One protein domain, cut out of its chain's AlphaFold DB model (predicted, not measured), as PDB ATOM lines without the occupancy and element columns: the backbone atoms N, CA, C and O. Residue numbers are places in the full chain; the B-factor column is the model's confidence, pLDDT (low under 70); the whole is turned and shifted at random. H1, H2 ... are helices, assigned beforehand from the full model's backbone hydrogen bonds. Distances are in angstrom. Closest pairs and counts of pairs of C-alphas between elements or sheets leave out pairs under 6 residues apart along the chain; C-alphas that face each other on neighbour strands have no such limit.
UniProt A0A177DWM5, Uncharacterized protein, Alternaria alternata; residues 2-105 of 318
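This is residues 2 to 105 of the 318 residues of an uncharacterized protein of Alternaria alternata (UniProt A0A177DWM5). One very long helix, H5, makes the long axis; H1 packs slantwise along its middle, and the short helices H2, H3 and H4 with their links make a small head around its first end. The far end, residues 87 to 105, of which 87 to 102 belong to H5, sticks out free. The 104 printed residues hold five named helices, H1 to H5 in chain order, and no named strand: all helix. The whole is an extended rod, with a radius of gyration of the C-alphas of 21.0 A and spans of 68 by 26 by 23 A.

Find C-alpha 2 at (190.592, 158.724, 225.885); from there H1, residues 2 to 18, runs 24.3 A. Next come H2, residues 25 to 28, H3, residues 31 to 35, and H4, residues 46 to 53. H5, residues 60 to 102, starts at C-alpha 60 (155.397, 165.508, 234.686) and runs 63.1 A to C-alpha 102 (218.426, 162.980, 235.817).

Begin with H5, the hub. H1 touches its residues 75 to 85 alone, closest at the C-alphas of Thr 7 and Ala 82, 6.3 A, opposite ways at a shallow tilt of 32 degrees, only just short of steep. H2 touches residues 61 to 69 alone, closest at the C-alphas of Cys 28 and Thr 61, 5.6 A. H4 touches residues 60 to 64 alone, closest at the C-alphas of Ala 48 and Pro 60, 5.0 A, opposite ways at a steep tilt of 60 degrees. H2 and H3 only just touch, only at the corner, with 3 pairs of C-alphas within 8 A, closest those of Ala 27 and Gly 33, 5.7 A. Look at the backbones: in H1, H3, H4 and H5 every O i to N i+4 pair is within hydrogen-bond range; H2 is too short for such a pair.

Look for the farthest C-alphas at Val 57 and Asn 103, 68.5 A apart. The printed part has no cut, and no link is long. Check the B-factor column for low confidence, under 70, at residue 36 and residues 56 to 57.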
ATOM      1  N   VAL A   2     192.007 159.097 226.102       72.88
ATOM      2  CA  VAL A   2     190.592 158.724 225.885       72.88
ATOM      3  C   VAL A   2     189.673 159.325 226.961       72.88
ATOM      4  O   VAL A   2     188.662 159.931 226.619       72.88
ATOM      5  N   ASP A   3     190.087 159.293 228.233       77.56
ATOM      6  CA  ASP A   3     189.298 159.835 229.354       77.56
ATOM      7  C   ASP A   3     189.060 161.349 229.251       77.56
ATOM      8  O   ASP A   3     187.987 161.850 229.584       77.56
ATOM      9  N   THR A   4     190.035 162.091 228.717       78.94
ATOM     10  CA  THR A   4     189.920 163.537 228.500       78.94
ATOM     11  C   THR A   4     188.932 163.845 227.381       78.94
ATOM     12  O   THR A   4     188.077 164.711 227.547       78.94
ATOM     13  N   ALA A   5     189.007 163.119 226.261       82.06
ATOM     14  CA  ALA A   5     188.066 163.287 225.153       82.06
ATOM     15  C   ALA A   5     186.630 162.951 225.583       82.06
ATOM     16  O   ALA A   5     185.703 163.706 225.287       82.06
ATOM     17  N   PHE A   6     186.461 161.870 226.349       83.25
ATOM     18  CA  PHE A   6     185.173 161.472 226.914       83.25
ATOM     19  C   PHE A   6     184.619 162.528 227.882       83.25
ATOM     20  O   PHE A   6     183.465 162.937 227.760       83.25
ATOM     21  N   THR A   7     185.461 163.051 228.779       82.56
ATOM     22  CA  THR A   7     185.080 164.121 229.716       82.56
ATOM     23  C   THR A   7     184.647 165.391 228.977       82.56
ATOM     24  O   THR A   7     183.623 165.977 229.322       82.56
ATOM     25  N   VAL A   8     185.371 165.800 227.927       86.19
ATOM     26  CA  VAL A   8     185.013 166.967 227.099       86.19
ATOM     27  C   VAL A   8     183.686 166.749 226.369       86.19
ATOM     28  O   VAL A   8     182.868 167.669 226.297       86.19
ATOM     29  N   PHE A   9     183.455 165.545 225.842       90.12
ATOM     30  CA  PHE A   9     182.206 165.211 225.165       90.12
ATOM     31  C   PHE A   9     181.010 165.280 226.121       90.12
ATOM     32  O   PHE A   9     180.031 165.962 225.813       90.12
ATOM     33  N   ILE A  10     181.107 164.659 227.303       85.19
ATOM     34  CA  ILE A  10     180.018 164.721 228.284       85.19
ATOM     35  C   ILE A  10     179.817 166.154 228.786       85.19
ATOM     36  O   ILE A  10     178.679 166.605 228.883       85.19
ATOM     37  N   ALA A  11     180.890 166.911 229.036       86.75
ATOM     38  CA  ALA A  11     180.773 168.308 229.451       86.75
ATOM     39  C   ALA A  11     180.003 169.149 228.419       86.75
ATOM     40  O   ALA A  11     179.140 169.945 228.794       86.75
ATOM     41  N   LYS A  12     180.251 168.939 227.117       89.56
ATOM     42  CA  LYS A  12     179.465 169.573 226.049       89.56
ATOM     43  C   LYS A  12     178.006 169.123 226.063       89.56
ATOM     44  O   LYS A  12     177.129 169.975 225.965       89.56
ATOM     45  N   ALA A  13     177.742 167.824 226.197       87.19
ATOM     46  CA  ALA A  13     176.378 167.299 226.251       87.19
ATOM     47  C   ALA A  13     175.584 167.896 227.428       87.19
ATOM     48  O   ALA A  13     174.485 168.412 227.223       87.19
ATOM     49  N   ILE A  14     176.178 167.930 228.626       85.94
ATOM     50  CA  ILE A  14     175.588 168.555 229.816       85.94
ATOM     51  C   ILE A  14     175.352 170.048 229.571       85.94
ATOM     52  O   ILE A  14     174.277 170.556 229.875       85.94
ATOM     53  N   HIS A  15     176.315 170.760 228.976       88.94
ATOM     54  CA  HIS A  15     176.165 172.184 228.675       88.94
ATOM     55  C   HIS A  15     174.974 172.467 227.747       88.94
ATOM     56  O   HIS A  15     174.195 173.380 228.017       88.94
ATOM     57  N   TYR A  16     174.790 171.655 226.702       87.75
ATOM     58  CA  TYR A  16     173.621 171.759 225.825       87.75
ATOM     59  C   TYR A  16     172.314 171.453 226.562       87.75
ATOM     60  O   TYR A  16     171.314 172.129 226.330       87.75
ATOM     61  N   GLN A  17     172.313 170.472 227.468       86.19
ATOM     62  CA  GLN A  17     171.118 170.078 228.215       86.19
ATOM     63  C   GLN A  17     170.701 171.109 229.272       86.19
ATOM     64  O   GLN A  17     169.504 171.336 229.442       86.19
ATOM     65  N   ILE A  18     171.650 171.808 229.909       86.88
ATOM     66  CA  ILE A  18     171.382 172.793 230.974       86.88
ATOM     67  C   ILE A  18     170.363 173.873 230.550       86.88
ATOM     68  O   ILE A  18     169.558 174.322 231.376       86.88
ATOM     69  N   GLY A  19     170.356 174.273 229.274       84.69
ATOM     70  CA  GLY A  19     169.388 175.240 228.742       84.69
ATOM     71  C   GLY A  19     167.937 174.746 228.804       84.69
ATOM     72  O   GLY A  19     167.019 175.526 229.046       84.69
ATOM     73  N   TYR A  20     167.725 173.437 228.705       82.88
ATOM     74  CA  TYR A  20     166.399 172.818 228.628       82.88
ATOM     75  C   TYR A  20     165.954 172.175 229.945       82.88
ATOM     76  O   TYR A  20     164.773 171.889 230.122       82.88
ATOM     77  N   THR A  21     166.866 172.008 230.905       86.88
ATOM     78  CA  THR A  21     166.603 171.273 232.150       86.88
ATOM     79  C   THR A  21     166.716 172.164 233.393       86.88
ATOM     80  O   THR A  21     167.709 172.889 233.543       86.88
ATOM     81  N   PRO A  22     165.744 172.132 234.320       90.88
ATOM     82  CA  PRO A  22     165.824 172.913 235.550       90.88
ATOM     83  C   PRO A  22     167.044 172.507 236.385       90.88
ATOM     84  O   PRO A  22     167.283 171.337 236.644       90.88
ATOM     85  N   GLN A  23     167.826 173.490 236.832       89.31
ATOM     86  CA  GLN A  23     169.034 173.231 237.630       89.31
ATOM     87  C   GLN A  23     168.728 172.942 239.107       89.31
ATOM     88  O   GLN A  23     169.561 172.394 239.827       89.31
ATOM     89  N   LYS A  24     167.550 173.354 239.585       92.94
ATOM     90  CA  LYS A  24     167.140 173.247 240.987       92.94
ATOM     91  C   LYS A  24     165.899 172.379 241.083       92.94
ATOM     92  O   LYS A  24     164.930 172.631 240.376       92.94
ATOM     93  N   LEU A  25     165.890 171.448 242.037       93.56
ATOM     94  CA  LEU A  25     164.749 170.561 242.286       93.56
ATOM     95  C   LEU A  25     163.447 171.343 242.541       93.56
ATOM     96  O   LEU A  25     162.386 170.974 242.056       93.56
ATOM     97  N   LYS A  26     163.543 172.483 243.242       94.06
ATOM     98  CA  LYS A  26     162.399 173.363 243.532       94.06
ATOM     99  C   LYS A  26     161.723 173.907 242.268       94.06
ATOM    100  O   LYS A  26     160.522 174.125 242.288       94.06
ATOM    101  N   ALA A  27     162.466 174.076 241.171       93.62
ATOM    102  CA  ALA A  27     161.910 174.559 239.909       93.62
ATOM    103  C   ALA A  27     161.020 173.516 239.208       93.62
ATOM    104  O   ALA A  27     160.224 173.894 238.360       93.62
ATOM    105  N   CYS A  28     161.109 172.228 239.574       93.06
ATOM    106  CA  CYS A  28     160.181 171.203 239.084       93.06
ATOM    107  C   CYS A  28     158.787 171.300 239.724       93.06
ATOM    108  O   CYS A  28     157.835 170.753 239.179       93.06
ATOM    109  N   HIS A  29     158.663 171.955 240.882       94.62
ATOM    110  CA  HIS A  29     157.379 172.152 241.562       94.62
ATOM    111  C   HIS A  29     156.706 173.476 241.188       94.62
ATOM    112  O   HIS A  29     155.550 173.684 241.539       94.62
ATOM    113  N   ASP A  30     157.420 174.361 240.492       93.94
ATOM    114  CA  ASP A  30     156.871 175.616 240.001       93.94
ATOM    115  C   ASP A  30     156.187 175.374 238.641       93.94
ATOM    116  O   ASP A  30     156.878 175.053 237.665       93.94
ATOM    117  N   PRO A  31     154.851 175.510 238.544       86.88
ATOM    118  CA  PRO A  31     154.137 175.304 237.288       86.88
ATOM    119  C   PRO A  31     154.615 176.267 236.195       86.88
ATOM    120  O   PRO A  31     154.724 175.861 235.040       86.88
ATOM    121  N   VAL A  32     155.004 177.496 236.552       86.06
ATOM    122  CA  VAL A  32     155.525 178.484 235.595       86.06
ATOM    123  C   VAL A  32     156.891 178.038 235.056       86.06
ATOM    124  O   VAL A  32     157.179 178.160 233.865       86.06
ATOM    125  N   GLY A  33     157.721 177.440 235.915       80.00
ATOM    126  CA  GLY A  33     159.032 176.902 235.542       80.00
ATOM    127  C   GLY A  33     158.966 175.734 234.551       80.00
ATOM    128  O   GLY A  33     159.857 175.595 233.707       80.00
ATOM    129  N   LEU A  34     157.907 174.922 234.619       77.75
ATOM    130  CA  LEU A  34     157.640 173.822 233.684       77.75
ATOM    131  C   LEU A  34     157.194 174.315 232.300       77.75
ATOM    132  O   LEU A  34     157.518 173.677 231.295       77.75
ATOM    133  N   GLU A  35     156.479 175.439 232.231       77.56
ATOM    134  CA  GLU A  35     156.011 176.017 230.965       77.56
ATOM    135  C   GLU A  35     157.089 176.819 230.230       77.56
ATOM    136  O   GLU A  35     157.164 176.773 229.002       77.56
ATOM    137  N   LEU A  36     157.981 177.491 230.965       65.69
ATOM    138  CA  LEU A  36     159.046 178.334 230.402       65.69
ATOM    139  C   LEU A  36     160.145 177.562 229.648       65.69
ATOM    140  O   LEU A  36     161.068 178.175 229.114       65.69
ATOM    141  N   ARG A  37     160.076 176.226 229.592       74.94
ATOM    142  CA  ARG A  37     161.079 175.368 228.932       74.94
ATOM    143  C   ARG A  37     160.535 174.565 227.751       74.94
ATOM    144  O   ARG A  37     161.067 173.506 227.420       74.94
ATOM    145  N   ARG A  38     159.483 175.065 227.100       83.50
ATOM    146  CA  ARG A  38     158.993 174.509 225.833       83.50
ATOM    147  C   ARG A  38     159.959 174.856 224.691       83.50
ATOM    148  O   ARG A  38     160.344 176.020 224.561       83.50
ATOM    149  N   PRO A  39     160.347 173.888 223.846       80.25
ATOM    150  CA  PRO A  39     160.975 174.192 222.567       80.25
ATOM    151  C   PRO A  39     160.114 175.176 221.754       80.25
ATOM    152  O   PRO A  39     158.880 175.073 221.785       80.25
ATOM    153  N   PRO A  40     160.723 176.115 221.009       82.62
ATOM    154  CA  PRO A  40     159.970 177.054 220.184       82.62
ATOM    155  C   PRO A  40     159.084 176.291 219.189       82.62
ATOM    156  O   PRO A  40     159.561 175.413 218.476       82.62
ATOM    157  N   GLY A  41     157.787 176.618 219.163       87.75
ATOM    158  CA  GLY A  41     156.803 175.978 218.279       87.75
ATOM    159  C   GLY A  41     156.128 174.717 218.832       87.75
ATOM    160  O   GLY A  41     155.392 174.067 218.097       87.75
ATOM    161  N   THR A  42     156.337 174.369 220.104       87.81
ATOM    162  CA  THR A  42     155.661 173.229 220.754       87.81
ATOM    163  C   THR A  42     154.701 173.694 221.852       87.81
ATOM    164  O   THR A  42     154.959 174.676 222.549       87.81
ATOM    165  N   ASN A  43     153.567 173.004 221.996       91.75
ATOM    166  CA  ASN A  43     152.520 173.318 222.979       91.75
ATOM    167  C   ASN A  43     152.722 172.610 224.331       91.75
ATOM    168  O   ASN A  43     152.070 172.964 225.311       91.75
ATOM    169  N   GLU A  44     153.637 171.647 224.411       90.56
ATOM    170  CA  GLU A  44     153.907 170.867 225.615       90.56
ATOM    171  C   GLU A  44     155.394 170.852 225.979       90.56
ATOM    172  O   GLU A  44     156.270 170.999 225.129       90.56
ATOM    173  N   SER A  45     155.691 170.707 227.272       89.62
ATOM    174  CA  SER A  45     157.070 170.565 227.737       89.62
ATOM    175  C   SER A  45     157.571 169.137 227.510       89.62
ATOM    176  O   SER A  45     156.793 168.182 227.476       89.62
ATOM    177  N   PHE A  46     158.894 168.977 227.425       88.44
ATOM    178  CA  PHE A  46     159.535 167.663 227.305       88.44
ATOM    179  C   PHE A  46     159.053 166.674 228.382       88.44
ATOM    180  O   PHE A  46     158.747 165.525 228.077       88.44
ATOM    181  N   PHE A  47     158.914 167.128 229.632       90.81
ATOM    182  CA  PHE A  47     158.468 166.286 230.747       90.81
ATOM    183  C   PHE A  47     156.982 165.920 230.674       90.81
ATOM    184  O   PHE A  47     156.605 164.841 231.123       90.81
ATOM    185  N   ALA A  48     156.140 166.780 230.090       90.25
ATOM    186  CA  ALA A  48     154.737 166.455 229.844       90.25
ATOM    187  C   ALA A  48     154.603 165.365 228.769       90.25
ATOM    188  O   ALA A  48     153.893 164.379 228.975       90.25
ATOM    189  N   ALA A  49     155.358 165.491 227.673       90.81
ATOM    190  CA  ALA A  49     155.418 164.472 226.628       90.81
ATOM    191  C   ALA A  49     155.976 163.139 227.163       90.81
ATOM    192  O   ALA A  49     155.404 162.080 226.900       90.81
ATOM    193  N   ALA A  50     157.052 163.191 227.959       88.62
ATOM    194  CA  ALA A  50     157.650 162.015 228.590       88.62
ATOM    195  C   ALA A  50     156.687 161.333 229.576       88.62
ATOM    196  O   ALA A  50     156.538 160.114 229.531       88.62
ATOM    197  N   GLY A  51     155.984 162.106 230.410       88.81
ATOM    198  CA  GLY A  51     154.957 161.583 231.315       88.81
ATOM    199  C   GLY A  51     153.829 160.870 230.566       88.81
ATOM    200  O   GLY A  51     153.436 159.774 230.952       88.81
ATOM    201  N   ARG A  52     153.366 161.430 229.439       90.12
ATOM    202  CA  ARG A  52     152.347 160.787 228.593       90.12
ATOM    203  C   ARG A  52     152.844 159.483 227.964       90.12
ATOM    204  O   ARG A  52     152.094 158.516 227.898       90.12
ATOM    205  N   LEU A  53     154.086 159.461 227.479       88.56
ATOM    206  CA  LEU A  53     154.670 158.280 226.835       88.56
ATOM    207  C   LEU A  53     155.002 157.157 227.822       88.56
ATOM    208  O   LEU A  53     155.105 156.007 227.402       88.56
ATOM    209  N   ASN A  54     155.187 157.464 229.109       87.12
ATOM    210  CA  ASN A  54     155.672 156.470 230.059       87.12
ATOM    211  C   ASN A  54     154.618 155.470 230.559       87.12
ATOM    212  O   ASN A  54     155.016 154.624 231.346       87.12
ATOM    213  N   GLU A  55     153.349 155.514 230.112       77.44
ATOM    214  CA  GLU A  55     152.190 154.623 230.428       77.44
ATOM    215  C   GLU A  55     151.876 154.388 231.931       77.44
ATOM    216  O   GLU A  55     150.722 154.331 232.338       77.44
ATOM    217  N   THR A  56     152.889 154.284 232.779       66.06
ATOM    218  CA  THR A  56     152.905 154.399 234.227       66.06
ATOM    219  C   THR A  56     152.681 155.855 234.644       66.06
ATOM    220  O   THR A  56     153.220 156.788 234.057       66.06
ATOM    221  N   VAL A  57     151.864 156.031 235.682       62.28
ATOM    222  CA  VAL A  57     151.199 157.254 236.183       62.28
ATOM    223  C   VAL A  57     152.155 158.372 236.670       62.28
ATOM    224  O   VAL A  57     151.772 159.244 237.446       62.28
ATOM    225  N   ALA A  58     153.421 158.377 236.260       81.50
ATOM    226  CA  ALA A  58     154.388 159.376 236.689       81.50
ATOM    227  C   ALA A  58     153.977 160.772 236.195       81.50
ATOM    228  O   ALA A  58     153.981 161.071 234.999       81.50
ATOM    229  N   SER A  59     153.626 161.645 237.142       91.62
ATOM    230  CA  SER A  59     153.322 163.045 236.847       91.62
ATOM    231  C   SER A  59     154.520 163.732 236.163       91.62
ATOM    232  O   SER A  59     155.672 163.395 236.460       91.62
ATOM    233  N   PRO A  60     154.303 164.745 235.301       90.75
ATOM    234  CA  PRO A  60     155.397 165.508 234.686       90.75
ATOM    235  C   PRO A  60     156.376 166.097 235.715       90.75
ATOM    236  O   PRO A  60     157.578 166.185 235.471       90.75
ATOM    237  N   THR A  61     155.872 166.456 236.900       92.06
ATOM    238  CA  THR A  61     156.681 166.907 238.037       92.06
ATOM    239  C   THR A  61     157.604 165.809 238.551       92.06
ATOM    240  O   THR A  61     158.783 166.072 238.779       92.06
ATOM    241  N   GLN A  62     157.109 164.579 238.703       92.88
ATOM    242  CA  GLN A  62     157.933 163.451 239.137       92.88
ATOM    243  C   GLN A  62     159.028 163.138 238.111       92.88
ATOM    244  O   GLN A  62     160.191 163.012 238.491       92.88
ATOM    245  N   MET A  63     158.679 163.132 236.821       91.75
ATOM    246  CA  MET A  63     159.640 162.980 235.723       91.75
ATOM    247  C   MET A  63     160.743 164.040 235.765       91.75
ATOM    248  O   MET A  63     161.923 163.726 235.628       91.75
ATOM    249  N   CYS A  64     160.371 165.298 236.010       92.62
ATOM    250  CA  CYS A  64     161.329 166.384 236.189       92.62
ATOM    251  C   CYS A  64     162.254 166.138 237.391       92.62
ATOM    252  O   CYS A  64     163.470 166.288 237.276       92.62
ATOM    253  N   VAL A  65     161.703 165.741 238.541       93.69
ATOM    254  CA  VAL A  65     162.478 165.504 239.770       93.69
ATOM    255  C   VAL A  65     163.474 164.358 239.596       93.69
ATOM    256  O   VAL A  65     164.632 164.503 239.996       93.69
ATOM    257  N   GLU A  66     163.048 163.239 239.015       92.62
ATOM    258  CA  GLU A  66     163.913 162.083 238.750       92.62
ATOM    259  C   GLU A  66     165.023 162.451 237.763       92.62
ATOM    260  O   GLU A  66     166.201 162.263 238.071       92.62
ATOM    261  N   PHE A  67     164.674 163.120 236.663       91.69
ATOM    262  CA  PHE A  67     165.648 163.583 235.680       91.69
ATOM    263  C   PHE A  67     166.695 164.532 236.289       91.69
ATOM    264  O   PHE A  67     167.894 164.391 236.044       91.69
ATOM    265  N   VAL A  68     166.281 165.502 237.115       92.88
ATOM    266  CA  VAL A  68     167.221 166.439 237.758       92.88
ATOM    267  C   VAL A  68     168.149 165.714 238.734       92.88
ATOM    268  O   VAL A  68     169.334 166.052 238.799       92.88
ATOM    269  N   LYS A  69     167.655 164.708 239.467       93.69
ATOM    270  CA  LYS A  69     168.494 163.879 240.349       93.69
ATOM    271  C   LYS A  69     169.538 163.101 239.550       93.69
ATOM    272  O   LYS A  69     170.717 163.144 239.899       93.69
ATOM    273  N   GLU A  70     169.133 162.445 238.466       90.50
ATOM    274  CA  GLU A  70     170.055 161.719 237.583       90.50
ATOM    275  C   GLU A  70     171.098 162.653 236.961       90.50
ATOM    276  O   GLU A  70     172.292 162.347 236.958       90.50
ATOM    277  N   MET A  71     170.679 163.841 236.520       89.75
ATOM    278  CA  MET A  71     171.584 164.849 235.972       89.75
ATOM    279  C   MET A  71     172.615 165.323 237.010       89.75
ATOM    280  O   MET A  71     173.790 165.474 236.676       89.75
ATOM    281  N   GLN A  72     172.217 165.525 238.271       91.88
ATOM    282  CA  GLN A  72     173.150 165.878 239.352       91.88
ATOM    283  C   GLN A  72     174.188 164.776 239.601       91.88
ATOM    284  O   GLN A  72     175.372 165.082 239.764       91.88
ATOM    285  N   ILE A  73     173.771 163.506 239.572       90.31
ATOM    286  CA  ILE A  73     174.688 162.359 239.660       90.31
ATOM    287  C   ILE A  73     175.651 162.357 238.465       90.31
ATOM    288  O   ILE A  73     176.857 162.177 238.649       90.31
ATOM    289  N   GLY A  74     175.147 162.625 237.256       86.81
ATOM    290  CA  GLY A  74     175.959 162.745 236.044       86.81
ATOM    291  C   GLY A  74     177.027 163.838 236.151       86.81
ATOM    292  O   GLY A  74     178.204 163.575 235.907       86.81
ATOM    293  N   ILE A  75     176.648 165.038 236.603       89.25
ATOM    294  CA  ILE A  75     177.576 166.159 236.831       89.25
ATOM    295  C   ILE A  75     178.649 165.784 237.862       89.25
ATOM    296  O   ILE A  75     179.834 166.038 237.630       89.25
ATOM    297  N   ALA A  76     178.261 165.155 238.974       91.31
ATOM    298  CA  ALA A  76     179.208 164.705 239.992       91.31
ATOM    299  C   ALA A  76     180.205 163.685 239.418       91.31
ATOM    300  O   ALA A  76     181.414 163.825 239.615       91.31
ATOM    301  N   CYS A  77     179.731 162.708 238.637       85.56
ATOM    302  CA  CYS A  77     180.594 161.739 237.960       85.56
ATOM    303  C   CYS A  77     181.575 162.425 236.998       85.56
ATOM    304  O   CYS A  77     182.767 162.120 237.020       85.56
ATOM    305  N   CYS A  78     181.113 163.394 236.201       86.44
ATOM    306  CA  CYS A  78     181.982 164.165 235.311       86.44
ATOM    307  C   CYS A  78     183.066 164.931 236.067       86.44
ATOM    308  O   CYS A  78     184.216 164.933 235.627       86.44
ATOM    309  N   PHE A  79     182.725 165.542 237.203       91.19
ATOM    310  CA  PHE A  79     183.694 166.229 238.053       91.19
ATOM    311  C   PHE A  79     184.784 165.272 238.553       91.19
ATOM    312  O   PHE A  79     185.971 165.568 238.414       91.19
ATOM    313  N   PHE A  80     184.409 164.093 239.063       88.94
ATOM    314  CA  PHE A  80     185.385 163.102 239.523       88.94
ATOM    315  C   PHE A  80     186.246 162.548 238.380       88.94
ATOM    316  O   PHE A  80     187.464 162.447 238.535       88.94
ATOM    317  N   CYS A  81     185.665 162.255 237.215       84.69
ATOM    318  CA  CYS A  81     186.421 161.813 236.038       84.69
ATOM    319  C   CYS A  81     187.415 162.879 235.547       84.69
ATOM    320  O   CYS A  81     188.562 162.559 235.209       84.69
ATOM    321  N   ALA A  82     187.007 164.152 235.554       87.19
ATOM    322  CA  ALA A  82     187.876 165.275 235.218       87.19
ATOM    323  C   ALA A  82     189.027 165.414 236.227       87.19
ATOM    324  O   ALA A  82     190.182 165.559 235.824       87.19
ATOM    325  N   LEU A  83     188.729 165.306 237.525       89.81
ATOM    326  CA  LEU A  83     189.725 165.372 238.594       89.81
ATOM    327  C   LEU A  83     190.753 164.240 238.480       89.81
ATOM    328  O   LEU A  83     191.952 164.497 238.544       89.81
ATOM    329  N   LEU A  84     190.309 163.002 238.252       86.56
ATOM    330  CA  LEU A  84     191.208 161.859 238.053       86.56
ATOM    331  C   LEU A  84     192.096 162.044 236.817       86.56
ATOM    332  O   LEU A  84     193.300 161.784 236.877       86.56
ATOM    333  N   SER A  85     191.531 162.557 235.724       87.00
ATOM    334  CA  SER A  85     192.291 162.885 234.512       87.00
ATOM    335  C   SER A  85     193.345 163.966 234.779       87.00
ATOM    336  O   SER A  85     194.480 163.857 234.315       87.00
ATOM    337  N   PHE A  86     192.994 164.992 235.556       87.81
ATOM    338  CA  PHE A  86     193.897 166.078 235.933       87.81
ATOM    339  C   PHE A  86     195.032 165.603 236.849       87.81
ATOM    340  O   PHE A  86     196.194 165.933 236.609       87.81
ATOM    341  N   LEU A  87     194.728 164.774 237.850       87.81
ATOM    342  CA  LEU A  87     195.739 164.162 238.717       87.81
ATOM    343  C   LEU A  87     196.694 163.265 237.919       87.81
ATOM    344  O   LEU A  87     197.906 163.324 238.127       87.81
ATOM    345  N   GLY A  88     196.169 162.497 236.958       86.00
ATOM    346  CA  GLY A  88     196.986 161.727 236.019       86.00
ATOM    347  C   GLY A  88     197.933 162.619 235.212       86.00
ATOM    348  O   GLY A  88     199.122 162.321 235.107       86.00
ATOM    349  N   TYR A  89     197.442 163.758 234.716       88.12
ATOM    350  CA  TYR A  89     198.265 164.728 233.993       88.12
ATOM    351  C   TYR A  89     199.379 165.322 234.872       88.12
ATOM    352  O   TYR A  89     200.545 165.306 234.468       88.12
ATOM    353  N   ILE A  90     199.067 165.769 236.094       88.81
ATOM    354  CA  ILE A  90     200.080 166.275 237.037       88.81
ATOM    355  C   ILE A  90     201.140 165.210 237.310       88.81
ATOM    356  O   ILE A  90     202.329 165.513 237.242       88.81
ATOM    357  N   SER A  91     200.726 163.969 237.580       86.81
ATOM    358  CA  SER A  91     201.657 162.870 237.840       86.81
ATOM    359  C   SER A  91     202.620 162.665 236.669       86.81
ATOM    360  O   SER A  91     203.829 162.642 236.888       86.81
ATOM    361  N   THR A  92     202.119 162.634 235.426       84.12
ATOM    362  CA  THR A  92     202.990 162.518 234.242       84.12
ATOM    363  C   THR A  92     203.953 163.697 234.096       84.12
ATOM    364  O   THR A  92     205.107 163.510 233.717       84.12
ATOM    365  N   PHE A  93     203.514 164.910 234.438       87.88
ATOM    366  CA  PHE A  93     204.344 166.105 234.341       87.88
ATOM    367  C   PHE A  93     205.433 166.158 235.420       87.88
ATOM    368  O   PHE A  93     206.559 166.571 235.137       87.88
ATOM    369  N   VAL A  94     205.129 165.711 236.642       90.12
ATOM    370  CA  VAL A  94     206.115 165.571 237.723       90.12
ATOM    371  C   VAL A  94     207.173 164.537 237.342       90.12
ATOM    372  O   VAL A  94     208.360 164.852 237.418       90.12
ATOM    373  N   SER A  95     206.769 163.365 236.839       84.19
ATOM    374  CA  SER A  95     207.705 162.345 236.346       84.19
ATOM    375  C   SER A  95     208.575 162.875 235.203       84.19
ATOM    376  O   SER A  95     209.793 162.725 235.235       84.19
ATOM    377  N   ALA A  96     207.990 163.587 234.235       82.94
ATOM    378  CA  ALA A  96     208.750 164.182 233.136       82.94
ATOM    379  C   ALA A  96     209.760 165.247 233.610       82.94
ATOM    380  O   ALA A  96     210.854 165.356 233.058       82.94
ATOM    381  N   ARG A  97     209.413 166.040 234.634       89.19
ATOM    382  CA  ARG A  97     210.331 167.023 235.232       89.19
ATOM    383  C   ARG A  97     211.482 166.367 235.980       89.19
ATOM    384  O   ARG A  97     212.590 166.890 235.900       89.19
ATOM    385  N   GLN A  98     211.223 165.274 236.694       88.81
ATOM    386  CA  GLN A  98     212.261 164.531 237.403       88.81
ATOM    387  C   GLN A  98     213.284 163.965 236.410       88.81
ATOM    388  O   GLN A  98     214.468 164.248 236.532       88.81
ATOM    389  N   MET A  99     212.816 163.339 235.330       77.25
ATOM    390  CA  MET A  99     213.693 162.759 234.302       77.25
ATOM    391  C   MET A  99     214.558 163.796 233.581       77.25
ATOM    392  O   MET A  99     215.704 163.523 233.242       77.25
ATOM    393  N   ARG A 100     214.055 165.025 233.385       85.94
ATOM    394  CA  ARG A 100     214.885 166.120 232.851       85.94
ATOM    395  C   ARG A 100     216.044 166.504 233.769       85.94
ATOM    396  O   ARG A 100     217.021 167.041 233.263       85.94
ATOM    397  N   ARG A 101     215.930 166.299 235.085       91.75
ATOM    398  CA  ARG A 101     217.051 166.537 236.008       91.75
ATOM    399  C   ARG A 101     218.071 165.410 235.943       91.75
ATOM    400  O   ARG A 101     219.261 165.690 236.003       91.75
ATOM    401  N   ASP A 102     217.593 164.182 235.775       91.19
ATOM    402  CA  ASP A 102     218.426 162.980 235.817       91.19
ATOM    403  C   ASP A 102     219.092 162.677 234.454       91.19
ATOM    404  O   ASP A 102     219.954 161.811 234.353       91.19
ATOM    405  N   ASN A 103     218.753 163.449 233.410       88.94
ATOM    406  CA  ASN A 103     219.294 163.355 232.047       88.94
ATOM    407  C   ASN A 103     219.103 161.966 231.397       88.94
ATOM    408  O   ASN A 103     219.830 161.587 230.479       88.94
ATOM    409  N   GLU A 104     218.108 161.215 231.873       84.56
ATOM    410  CA  GLU A 104     217.770 159.895 231.352       84.56
ATOM    411  C   GLU A 104     217.026 159.973 230.010       84.56
ATOM    412  O   GLU A 104     216.328 160.937 229.674       84.56
ATOM    413  N   SER A 105     217.188 158.913 229.221       86.88
ATOM    414  CA  SER A 105     216.632 158.768 227.878       86.88
ATOM    415  C   SER A 105     215.097 158.716 227.886       86.88
ATOM    416  O   SER A 105     214.473 157.912 228.577       86.88
TER     417      SER A 105